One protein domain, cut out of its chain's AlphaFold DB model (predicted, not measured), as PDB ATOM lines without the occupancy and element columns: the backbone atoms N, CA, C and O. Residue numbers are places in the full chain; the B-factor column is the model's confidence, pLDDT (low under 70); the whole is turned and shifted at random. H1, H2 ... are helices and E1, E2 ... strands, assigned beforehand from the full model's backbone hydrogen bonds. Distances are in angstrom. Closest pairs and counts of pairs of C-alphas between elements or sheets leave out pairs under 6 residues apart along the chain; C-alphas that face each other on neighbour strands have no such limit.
ATOM      1  N   TYR A   4      52.611   1.274 -24.108       66.88
ATOM      2  CA  TYR A   4      51.712   0.132 -24.279       66.88
ATOM      3  C   TYR A   4      50.806  -0.120 -23.065       66.88
ATOM      4  O   TYR A   4      49.705  -0.638 -23.238       66.88
ATOM      5  N   VAL A   5      51.240   0.250 -21.857       70.12
ATOM      6  CA  VAL A   5      50.435   0.107 -20.635       70.12
ATOM      7  C   VAL A   5      49.320   1.144 -20.642       70.12
ATOM      8  O   VAL A   5      48.164   0.784 -20.450       70.12
ATOM      9  N   HIS A   6      49.633   2.389 -21.016       78.62
ATOM     10  CA  HIS A   6      48.636   3.449 -21.183       78.62
ATOM     11  C   HIS A   6      47.518   3.047 -22.155       78.62
ATOM     12  O   HIS A   6      46.333   3.182 -21.854       78.62
ATOM     13  N   ARG A   7      47.891   2.474 -23.308       84.50
ATOM     14  CA  ARG A   7      46.919   2.022 -24.309       84.50
ATOM     15  C   ARG A   7      46.041   0.884 -23.787       84.50
ATOM     16  O   ARG A   7      44.830   0.931 -23.964       84.50
ATOM     17  N   ARG A   8      46.622  -0.119 -23.116       85.44
ATOM     18  CA  ARG A   8      45.859  -1.238 -22.527       85.44
ATOM     19  C   ARG A   8      44.909  -0.770 -21.426       85.44
ATOM     20  O   ARG A   8      43.778  -1.237 -21.386       85.44
ATOM     21  N   LEU A   9      45.331   0.175 -20.587       83.06
ATOM     22  CA  LEU A   9      44.474   0.797 -19.577       83.06
ATOM     23  C   LEU A   9      43.255   1.464 -20.223       83.06
ATOM     24  O   LEU A   9      42.122   1.231 -19.807       83.06
ATOM     25  N   ARG A  10      43.472   2.219 -21.305       86.31
ATOM     26  CA  ARG A  10      42.390   2.875 -22.042       86.31
ATOM     27  C   ARG A  10      41.466   1.882 -22.759       86.31
ATOM     28  O   ARG A  10      40.253   2.067 -22.774       86.31
ATOM     29  N   VAL A  11      42.015   0.802 -23.319       86.88
ATOM     30  CA  VAL A  11      41.220  -0.300 -23.891       86.88
ATOM     31  C   VAL A  11      40.377  -0.971 -22.802       86.88
ATOM     32  O   VAL A  11      39.188  -1.197 -23.020       86.88
ATOM     33  N   PHE A  12      40.950  -1.243 -21.629       87.56
ATOM     34  CA  PHE A  12      40.233  -1.832 -20.499       87.56
ATOM     35  C   PHE A  12      39.097  -0.928 -20.000       87.56
ATOM     36  O   PHE A  12      37.984  -1.405 -19.797       87.56
ATOM     37  N   GLU A  13      39.330   0.380 -19.884       86.06
ATOM     38  CA  GLU A  13      38.285   1.351 -19.536       86.06
ATOM     39  C   GLU A  13      37.102   1.292 -20.508       86.06
ATOM     40  O   GLU A  13      35.942   1.212 -20.098       86.06
ATOM     41  N   LEU A  14      37.373   1.287 -21.813       88.75
ATOM     42  CA  LEU A  14      36.310   1.213 -22.811       88.75
ATOM     43  C   LEU A  14      35.601  -0.152 -22.800       88.75
ATOM     44  O   LEU A  14      34.390  -0.211 -23.020       88.75
ATOM     45  N   MET A  15      36.313  -1.240 -22.480       87.94
ATOM     46  CA  MET A  15      35.698  -2.548 -22.232       87.94
ATOM     47  C   MET A  15      34.758  -2.517 -21.020       87.94
ATOM     48  O   MET A  15      33.648  -3.040 -21.118       87.94
ATOM     49  N   ALA A  16      35.162  -1.887 -19.912       84.75
ATOM     50  CA  ALA A  16      34.340  -1.734 -18.707       84.75
ATOM     51  C   ALA A  16      33.083  -0.888 -18.971       84.75
ATOM     52  O   ALA A  16      32.012  -1.174 -18.440       84.75
ATOM     53  N   LYS A  17      33.182   0.081 -19.889       84.31
ATOM     54  CA  LYS A  17      32.049   0.863 -20.417       84.31
ATOM     55  C   LYS A  17      31.184   0.094 -21.430       84.31
ATOM     56  O   LYS A  17      30.220   0.639 -21.964       84.31
ATOM     57  N   GLY A  18      31.504  -1.169 -21.714       83.31
ATOM     58  CA  GLY A  18      30.730  -2.045 -22.591       83.31
ATOM     59  C   GLY A  18      30.917  -1.805 -24.090       83.31
ATOM     60  O   GLY A  18      30.074  -2.251 -24.870       83.31
ATOM     61  N   LYS A  19      32.000  -1.132 -24.503       85.62
ATOM     62  CA  LYS A  19      32.310  -0.878 -25.917       85.62
ATOM     63  C   LYS A  19      32.817  -2.134 -26.636       85.62
ATOM     64  O   LYS A  19      33.540  -2.969 -26.087       85.62
ATOM     65  N   THR A  20      32.428  -2.266 -27.899       84.62
ATOM     66  CA  THR A  20      32.878  -3.310 -28.830       84.62
ATOM     67  C   THR A  20      34.262  -2.992 -29.406       84.62
ATOM     68  O   THR A  20      34.754  -1.876 -29.282       84.62
ATOM     69  N   ASN A  21      34.910  -3.959 -30.069       84.25
ATOM     70  CA  ASN A  21      36.210  -3.702 -30.712       84.25
ATOM     71  C   ASN A  21      36.150  -2.615 -31.777       84.25
ATOM     72  O   ASN A  21      37.115  -1.876 -31.928       84.25
ATOM     73  N   ASP A  22      35.038  -2.548 -32.502       80.38
ATOM     74  CA  ASP A  22      34.857  -1.589 -33.584       80.38
ATOM     75  C   ASP A  22      34.704  -0.175 -33.008       80.38
ATOM     76  O   ASP A  22      35.388   0.744 -33.446       80.38
ATOM     77  N   GLU A  23      33.923  -0.019 -31.934       84.12
ATOM     78  CA  GLU A  23      33.810   1.256 -31.213       84.12
ATOM     79  C   GLU A  23      35.136   1.673 -30.559       84.12
ATOM     80  O   GLU A  23      35.510   2.838 -30.623       84.12
ATOM     81  N   ILE A  24      35.879   0.741 -29.948       87.06
ATOM     82  CA  ILE A  24      37.187   1.044 -29.341       87.06
ATOM     83  C   ILE A  24      38.200   1.461 -30.414       87.06
ATOM     84  O   ILE A  24      38.958   2.402 -30.200       87.06
ATOM     85  N   SER A  25      38.199   0.776 -31.562       86.19
ATOM     86  CA  SER A  25      39.047   1.094 -32.717       86.19
ATOM     87  C   SER A  25      38.818   2.525 -33.198       86.19
ATOM     88  O   SER A  25      39.787   3.246 -33.406       86.19
ATOM     89  N   GLN A  26      37.554   2.947 -33.289       88.25
ATOM     90  CA  GLN A  26      37.174   4.308 -33.674       88.25
ATOM     91  C   GLN A  26      37.538   5.347 -32.604       88.25
ATOM     92  O   GLN A  26      38.084   6.391 -32.933       88.25
ATOM     93  N   ILE A  27      37.264   5.069 -31.324       90.38
ATOM     94  CA  ILE A  27      37.515   6.017 -30.221       90.38
ATOM     95  C   ILE A  27      39.012   6.269 -30.014       90.38
ATOM     96  O   ILE A  27      39.406   7.369 -29.637       90.38
ATOM     97  N   LEU A  28      39.836   5.235 -30.189       87.19
ATOM     98  CA  LEU A  28      41.277   5.305 -29.949       87.19
ATOM     99  C   LEU A  28      42.099   5.535 -31.215       87.19
ATOM    100  O   LEU A  28      43.320   5.576 -31.107       87.19
ATOM    101  N   ASP A  29      41.445   5.651 -32.372       89.38
ATOM    102  CA  ASP A  29      42.077   5.788 -33.686       89.38
ATOM    103  C   ASP A  29      43.207   4.762 -33.918       89.38
ATOM    104  O   ASP A  29      44.343   5.065 -34.279       89.38
ATOM    105  N   ILE A  30      42.906   3.492 -33.631       84.38
ATOM    106  CA  ILE A  30      43.831   2.363 -33.804       84.38
ATOM    107  C   ILE A  30      43.139   1.222 -34.531       84.38
ATOM    108  O   ILE A  30      41.926   1.053 -34.441       84.38
ATOM    109  N   SER A  31      43.907   0.368 -35.211       79.62
ATOM    110  CA  SER A  31      43.324  -0.746 -35.961       79.62
ATOM    111  C   SER A  31      42.593  -1.747 -35.058       79.62
ATOM    112  O   SER A  31      43.054  -2.093 -33.966       79.62
ATOM    113  N   ARG A  32      41.486  -2.302 -35.563       78.00
ATOM    114  CA  ARG A  32      40.714  -3.371 -34.906       78.00
ATOM    115  C   ARG A  32      41.586  -4.548 -34.453       78.00
ATOM    116  O   ARG A  32      41.351  -5.119 -33.390       78.00
ATOM    117  N   ASN A  33      42.613  -4.889 -35.233       74.44
ATOM    118  CA  ASN A  33      43.572  -5.945 -34.900       74.44
ATOM    119  C   ASN A  33      44.426  -5.575 -33.680       74.44
ATOM    120  O   ASN A  33      44.661  -6.418 -32.816       74.44
ATOM    121  N   LYS A  34      44.847  -4.309 -33.566       75.44
ATOM    122  CA  LYS A  34      45.593  -3.817 -32.402       75.44
ATOM    123  C   LYS A  34      44.733  -3.839 -31.140       75.44
ATOM    124  O   LYS A  34      45.187  -4.329 -30.110       75.44
ATOM    125  N   VAL A  35      43.477  -3.406 -31.256       77.62
ATOM    126  CA  VAL A  35      42.478  -3.491 -30.179       77.62
ATOM    127  C   VAL A  35      42.288  -4.940 -29.743       77.62
ATOM    128  O   VAL A  35      42.356  -5.236 -28.557       77.62
ATOM    129  N   ALA A  36      42.096  -5.866 -30.688       75.50
ATOM    130  CA  ALA A  36      41.933  -7.285 -30.384       75.50
ATOM    131  C   ALA A  36      43.152  -7.871 -29.653       75.50
ATOM    132  O   ALA A  36      42.979  -8.619 -28.691       75.50
ATOM    133  N   GLN A  37      44.368  -7.490 -30.059       76.00
ATOM    134  CA  GLN A  37      45.597  -7.892 -29.378       76.00
ATOM    135  C   GLN A  37      45.672  -7.339 -27.950       76.00
ATOM    136  O   GLN A  37      46.058  -8.059 -27.032       76.00
ATOM    137  N   ASP A  38      45.305  -6.075 -27.733       79.56
ATOM    138  CA  ASP A  38      45.304  -5.485 -26.392       79.56
ATOM    139  C   ASP A  38      44.229  -6.109 -25.500       79.56
ATOM    140  O   ASP A  38      44.531  -6.454 -24.362       79.56
ATOM    141  N   VAL A  39      43.026  -6.357 -26.027       82.44
ATOM    142  CA  VAL A  39      41.972  -7.112 -25.331       82.44
ATOM    143  C   VAL A  39      42.479  -8.501 -24.936       82.44
ATOM    144  O   VAL A  39      42.269  -8.916 -23.802       82.44
ATOM    145  N   HIS A  40      43.171  -9.213 -25.831       79.31
ATOM    146  CA  HIS A  40      43.765 -10.516 -25.521       79.31
ATOM    147  C   HIS A  40      44.801 -10.429 -24.391       79.31
ATOM    148  O   HIS A  40      44.756 -11.225 -23.458       79.31
ATOM    149  N   ASN A  41      45.686  -9.432 -24.432       74.75
ATOM    150  CA  ASN A  41      46.689  -9.218 -23.386       74.75
ATOM    151  C   ASN A  41      46.044  -8.881 -22.030       74.75
ATOM    152  O   ASN A  41      46.501  -9.353 -20.997       74.75
ATOM    153  N   ILE A  42      44.979  -8.075 -22.031       78.44
ATOM    154  CA  ILE A  42      44.214  -7.725 -20.828       78.44
ATOM    155  C   ILE A  42      43.533  -8.970 -20.258       78.44
ATOM    156  O   ILE A  42      43.652  -9.247 -19.073       78.44
ATOM    157  N   LEU A  43      42.862  -9.758 -21.101       78.50
ATOM    158  CA  LEU A  43      42.248 -11.028 -20.705       78.50
ATOM    159  C   LEU A  43      43.271 -11.969 -20.050       78.50
ATOM    160  O   LEU A  43      43.013 -12.512 -18.976       78.50
ATOM    161  N   ALA A  44      44.456 -12.092 -20.656       70.25
ATOM    162  CA  ALA A  44      45.556 -12.881 -20.114       70.25
ATOM    163  C   ALA A  44      46.046 -12.358 -18.750       70.25
ATOM    164  O   ALA A  44      46.333 -13.166 -17.874       70.25
ATOM    165  N   ALA A  45      46.078 -11.036 -18.534       70.12
ATOM    166  CA  ALA A  45      46.531 -10.424 -17.275       70.12
ATOM    167  C   ALA A  45      45.648 -10.797 -16.090       70.12
ATOM    168  O   ALA A  45      46.142 -11.007 -14.990       70.12
ATOM    169  N   PHE A  46      44.353 -10.946 -16.343       69.38
ATOM    170  CA  PHE A  46      43.381 -11.356 -15.340       69.38
ATOM    171  C   PHE A  46      43.165 -12.874 -15.306       69.38
ATOM    172  O   PHE A  46      42.335 -13.348 -14.544       69.38
ATOM    173  N   SER A  47      43.890 -13.658 -16.116       73.19
ATOM    174  CA  SER A  47      43.679 -15.109 -16.263       73.19
ATOM    175  C   SER A  47      42.240 -15.494 -16.641       73.19
ATOM    176  O   SER A  47      41.744 -16.559 -16.277       73.19
ATOM    177  N   VAL A  48      41.554 -14.645 -17.412       73.56
ATOM    178  CA  VAL A  48      40.156 -14.854 -17.821       73.56
ATOM    179  C   VAL A  48      40.013 -14.873 -19.340       73.56
ATOM    180  O   VAL A  48      40.786 -14.272 -20.075       73.56
ATOM    181  N   ARG A  49      38.988 -15.569 -19.847       72.50
ATOM    182  CA  ARG A  49      38.775 -15.751 -21.301       72.50
ATOM    183  C   ARG A  49      37.649 -14.905 -21.888       72.50
ATOM    184  O   ARG A  49      37.541 -14.780 -23.108       72.50
ATOM    185  N   LYS A  50      36.793 -14.334 -21.042       80.81
ATOM    186  CA  LYS A  50      35.632 -13.538 -21.453       80.81
ATOM    187  C   LYS A  50      35.778 -12.107 -20.964       80.81
ATOM    188  O   LYS A  50      36.240 -11.874 -19.856       80.81
ATOM    189  N   ARG A  51      35.318 -11.147 -21.769       86.06
ATOM    190  CA  ARG A  51      35.419  -9.715 -21.434       86.06
ATOM    191  C   ARG A  51      34.708  -9.363 -20.137       86.06
ATOM    192  O   ARG A  51      35.272  -8.649 -19.322       86.06
ATOM    193  N   PHE A  52      33.494  -9.883 -19.950       83.75
ATOM    194  CA  PHE A  52      32.714  -9.589 -18.752       83.75
ATOM    195  C   PHE A  52      33.386 -10.138 -17.483       83.75
ATOM    196  O   PHE A  52      33.318  -9.481 -16.453       83.75
ATOM    197  N   ARG A  53      34.109 -11.269 -17.575       80.62
ATOM    198  CA  ARG A  53      34.880 -11.837 -16.458       80.62
ATOM    199  C   ARG A  53      36.018 -10.926 -16.017       80.62
ATOM    200  O   ARG A  53      36.255 -10.828 -14.829       80.62
ATOM    201  N   VAL A  54      36.694 -10.231 -16.942       80.38
ATOM    202  CA  VAL A  54      37.740  -9.258 -16.560       80.38
ATOM    203  C   VAL A  54      37.140  -8.157 -15.697       80.38
ATOM    204  O   VAL A  54      37.731  -7.746 -14.711       80.38
ATOM    205  N   VAL A  55      35.958  -7.675 -16.084       81.00
ATOM    206  CA  VAL A  55      35.269  -6.594 -15.377       81.00
ATOM    207  C   VAL A  55      34.743  -7.084 -14.029       81.00
ATOM    208  O   VAL A  55      34.899  -6.377 -13.042       81.00
ATOM    209  N   GLU A  56      34.189  -8.295 -13.967       74.81
ATOM    210  CA  GLU A  56      33.784  -8.955 -12.718       74.81
ATOM    211  C   GLU A  56      34.978  -9.124 -11.764       74.81
ATOM    212  O   GLU A  56      34.916  -8.672 -10.627       74.81
ATOM    213  N   GLU A  57      36.099  -9.663 -12.249       68.56
ATOM    214  CA  GLU A  57      37.321  -9.871 -11.466       68.56
ATOM    215  C   GLU A  57      37.929  -8.548 -10.985       68.56
ATOM    216  O   GLU A  57      38.328  -8.410  -9.831       68.56
ATOM    217  N   ALA A  58      37.967  -7.536 -11.853       69.69
ATOM    218  CA  ALA A  58      38.439  -6.206 -11.493       69.69
ATOM    219  C   ALA A  58      37.511  -5.515 -10.481       69.69
ATOM    220  O   ALA A  58      37.985  -4.750  -9.647       69.69
ATOM    221  N   THR A  59      36.205  -5.798 -10.523       68.81
ATOM    222  CA  THR A  59      35.244  -5.304  -9.525       68.81
ATOM    223  C   THR A  59      35.467  -5.992  -8.179       68.81
ATOM    224  O   THR A  59      35.531  -5.313  -7.159       68.81
ATOM    225  N   SER A  60      35.672  -7.315  -8.168       66.50
ATOM    226  CA  SER A  60      35.973  -8.091  -6.954       66.50
ATOM    227  C   SER A  60      37.241  -7.614  -6.244       66.50
ATOM    228  O   SER A  60      37.292  -7.594  -5.018       66.50
ATOM    229  N   HIS A  61      38.247  -7.178  -7.006       63.56
ATOM    230  CA  HIS A  61      39.476  -6.601  -6.461       63.56
ATOM    231  C   HIS A  61      39.379  -5.098  -6.134       63.56
ATOM    232  O   HIS A  61      40.358  -4.501  -5.691       63.56
ATOM    233  N   GLY A  62      38.227  -4.457  -6.365       62.31
ATOM    234  CA  GLY A  62      38.025  -3.025  -6.120       62.31
ATOM    235  C   GLY A  62      38.692  -2.097  -7.144       62.31
ATOM    236  O   GLY A  62      38.728  -0.880  -6.955       62.31
ATOM    237  N   PHE A  63      39.208  -2.635  -8.252       70.19
ATOM    238  CA  PHE A  63      39.844  -1.843  -9.311       70.19
ATOM    239  C   PHE A  63      38.822  -1.064 -10.132       70.19
ATOM    240  O   PHE A  63      39.161  -0.039 -10.721       70.19
ATOM    241  N   VAL A  64      37.584  -1.556 -10.184       69.69
ATOM    242  CA  VAL A  64      36.459  -0.931 -10.875       69.69
ATOM    243  C   VAL A  64      35.290  -0.824  -9.908       69.69
ATOM    244  O   VAL A  64      34.906  -1.809  -9.285       69.69
ATOM    245  N   ILE A  65      34.711   0.368  -9.806       69.94
ATOM    246  CA  ILE A  65      33.517   0.637  -9.010       69.94
ATOM    247  C   ILE A  65      32.470   1.252  -9.935       69.94
ATOM    248  O   ILE A  65      32.713   2.260 -10.597       69.94
ATOM    249  N   PHE A  66      31.289   0.643  -9.986       68.06
ATOM    250  CA  PHE A  66      30.155   1.175 -10.739       68.06
ATOM    251  C   PHE A  66      29.283   2.026  -9.813       68.06
ATOM    252  O   PHE A  66      28.712   1.512  -8.851       68.06
ATOM    253  N   ARG A  67      29.153   3.321 -10.115       69.50
ATOM    254  CA  ARG A  67      28.218   4.244  -9.453       69.50
ATOM    255  C   ARG A  67      27.125   4.636 -10.442       69.50
ATOM    256  O   ARG A  67      27.244   5.605 -11.185       69.50
ATOM    257  N   GLY A  68      26.058   3.839 -10.493       63.81
ATOM    258  CA  GLY A  68      25.002   4.016 -11.493       63.81
ATOM    259  C   GLY A  68      25.555   3.839 -12.911       63.81
ATOM    260  O   GLY A  68      25.999   2.749 -13.263       63.81
ATOM    261  N   SER A  69      25.537   4.907 -13.713       57.03
ATOM    262  CA  SER A  69      26.095   4.926 -15.077       57.03
ATOM    263  C   SER A  69      27.585   5.266 -15.137       57.03
ATOM    264  O   SER A  69      28.206   5.091 -16.188       57.03
ATOM    265  N   GLU A  70      28.160   5.746 -14.036       59.06
ATOM    266  CA  GLU A  70      29.568   6.118 -13.960       59.06
ATOM    267  C   GLU A  70      30.439   4.925 -13.560       59.06
ATOM    268  O   GLU A  70      30.059   4.078 -12.746       59.06
ATOM    269  N   VAL A  71      31.621   4.857 -14.169       67.12
ATOM    270  CA  VAL A  71      32.629   3.827 -13.911       67.12
ATOM    271  C   VAL A  71      33.838   4.523 -13.299       67.12
ATOM    272  O   VAL A  71      34.576   5.206 -14.009       67.12
ATOM    273  N   GLU A  72      34.028   4.359 -11.995       71.25
ATOM    274  CA  GLU A  72      35.236   4.782 -11.288       71.25
ATOM    275  C   GLU A  72      36.282   3.665 -11.366       71.25
ATOM    276  O   GLU A  72      35.961   2.480 -11.241       71.25
ATOM    277  N   MET A  73      37.546   4.024 -11.608       72.81
ATOM    278  CA  MET A  73      38.619   3.053 -11.827       72.81
ATOM    279  C   MET A  73      39.874   3.434 -11.043       72.81
ATOM    280  O   MET A  73      40.404   4.535 -11.192       72.81
ATOM    281  N   HIS A  74      40.397   2.496 -10.256       72.94
ATOM    282  CA  HIS A  74      41.653   2.655  -9.528       72.94
ATOM    283  C   HIS A  74      42.836   2.303 -10.438       72.94
ATOM    284  O   HIS A  74      43.347   1.182 -10.452       72.94
ATOM    285  N   MET A  75      43.271   3.289 -11.225       67.31
ATOM    286  CA  MET A  75      44.244   3.105 -12.311       67.31
ATOM    287  C   MET A  75      45.616   2.595 -11.850       67.31
ATOM    288  O   MET A  75      46.264   1.871 -12.599       67.31
ATOM    289  N   ALA A  76      46.047   2.921 -10.627       65.19
ATOM    290  CA  ALA A  76      47.362   2.531 -10.112       65.19
ATOM    291  C   ALA A  76      47.509   1.007  -9.928       65.19
ATOM    292  O   ALA A  76      48.537   0.434 -10.280       65.19
ATOM    293  N   GLU A  77      46.478   0.334  -9.415       65.44
ATOM    294  CA  GLU A  77      46.490  -1.120  -9.189       65.44
ATOM    295  C   GLU A  77      46.315  -1.895 -10.507       65.44
ATOM    296  O   GLU A  77      46.963  -2.915 -10.771       65.44
ATOM    297  N   LEU A  78      45.497  -1.328 -11.395       67.50
ATOM    298  CA  LEU A  78      45.304  -1.818 -12.751       67.50
ATOM    299  C   LEU A  78      46.603  -1.732 -13.570       67.50
ATOM    300  O   LEU A  78      46.930  -2.657 -14.313       67.50
ATOM    301  N   GLU A  79      47.373  -0.651 -13.407       72.06
ATOM    302  CA  GLU A  79      48.678  -0.476 -14.049       72.06
ATOM    303  C   GLU A  79      49.661  -1.562 -13.601       72.06
ATOM    304  O   GLU A  79      50.314  -2.164 -14.456       72.06
ATOM    305  N   ARG A  80      49.722  -1.888 -12.300       68.81
ATOM    306  CA  ARG A  80      50.586  -2.970 -11.789       68.81
ATOM    307  C   ARG A  80      50.217  -4.323 -12.395       68.81
ATOM    308  O   ARG A  80      51.097  -5.028 -12.890       68.81
ATOM    309  N   THR A  81      48.924  -4.638 -12.449       67.25
ATOM    310  CA  THR A  81      48.407  -5.894 -13.024       67.25
ATOM    311  C   THR A  81      48.703  -5.998 -14.525       67.25
ATOM    312  O   THR A  81      49.189  -7.019 -15.010       67.25
ATOM    313  N   LEU A  82      48.477  -4.922 -15.288       68.06
ATOM    314  CA  LEU A  82      48.717  -4.904 -16.736       68.06
ATOM    315  C   LEU A  82      50.202  -4.772 -17.110       68.06
ATOM    316  O   LEU A  82      50.586  -5.163 -18.217       68.06
ATOM    317  N   SER A  83      51.029  -4.227 -16.214       66.69
ATOM    318  CA  SER A  83      52.482  -4.131 -16.380       66.69
ATOM    319  C   SER A  83      53.189  -5.462 -16.113       66.69
ATOM    320  O   SER A  83      54.269  -5.673 -16.668       66.69
ATOM    321  N   ALA A  84      52.593  -6.366 -15.326       58.38
ATOM    322  CA  ALA A  84      53.120  -7.713 -15.099       58.38
ATOM    323  C   ALA A  84      53.143  -8.568 -16.385       58.38
ATOM    324  O   ALA A  84      53.953  -9.485 -16.507       58.38
ATOM    325  N   ILE A  85      52.318  -8.231 -17.387       53.69
ATOM    326  CA  ILE A  85      52.359  -8.853 -18.717       53.69
ATOM    327  C   ILE A  85      53.277  -8.064 -19.655       53.69
ATOM    328  O   ILE A  85      52.887  -7.058 -20.269       53.69
TER     329      ILE A  85
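AT A GLANCE: This is residues 4 to 85 of the 305 residues of an uncharacterized protein of Parcubacteria group bacterium GW2011_GWA1_56_13 (UniProt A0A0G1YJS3). Five helices pack into a compact, crossed cluster with H1 in its middle: H3 crosses H1 at about a right angle, and H5 crosses the first part of H1. H2 lies at one end of the domain, and the small hairpin of E1 and E2 lies at the opposite end, with H4 near E1 and near the last residues of H1. The printed part has 82 residues with five named helices and two named strands, in the order H1, H2, H3, H4, E1, E2, H5; the class is mostly helix, and the sheet, in the order E1 - E2, is antiparallel. The radius of gyration of the C-alphas is 11.7 A, and the rounded outline spans 30 by 29 by 22 A.

IN THESE COORDINATES: H1, residues 4 to 16, begins at C-alpha 4 at (51.712, 0.132, -24.279) and is 18.3 A long. H2 holds residues 21 to 27. H3, residues 32 to 45, is the longest helix at 19.9 A and begins at C-alpha 32 at (40.714, -3.371, -34.906). H4, residues 51 to 60, is 14.6 A long. E1, residues 64 to 67, and E2, residues 70 to 73, are each 9.8 A long. H5, residues 75 to 83, is 11.7 A long and ends at C-alpha 83 at (52.482, -4.131, -16.380).

HOW THE PARTS SIT: H3 is the hub, touching the four other helices. It touches residues 7 to 12 of H1 about perpendicular, at 89 degrees; the closest C-alphas are those of Arg 8 and Asp 38, 5.8 A apart. With its residues 32 to 36 H3 touches H2, only just about perpendicular at 70.1 degrees, the closest C-alphas being those of Ser 25 and Arg 32, 5.2 A apart. H3 and H4 only just touch, with 3 pairs of C-alphas within 8 A, the closest those of Leu 43 and Val 54 at 6.4 A. H3 and H5 only just touch, with 3 pairs of C-alphas within 8 A, and only at their ends; the C-alphas of Ala 45 and Leu 82 are the closest, 6.0 A apart. Residues 5 to 9 of H1 touch H5 at a steep tilt of 62 degrees, opposite ways, the closest C-alphas being those of Val 5 and Ser 83, 6.3 A apart. E1 and E2 form an antiparallel hairpin, with N 65 and O 72 at 2.8 A and N 67 and O 70 at 2.9 A, both within hydrogen-bond range. In H1, H2, H3, H4 and H5 every O i to N i+4 pair is within hydrogen-bond range.

THE WHOLE: The two C-alphas farthest apart are those of Asn 33 and Gly 68, at 31.5 A. The printed part has no cut, and its six links between named elements are tight. The mean pLDDT of the printed part is 75.8, and 26 residues are under 70, among them residues 57 to 62, 64 to 71 and 80 to 85.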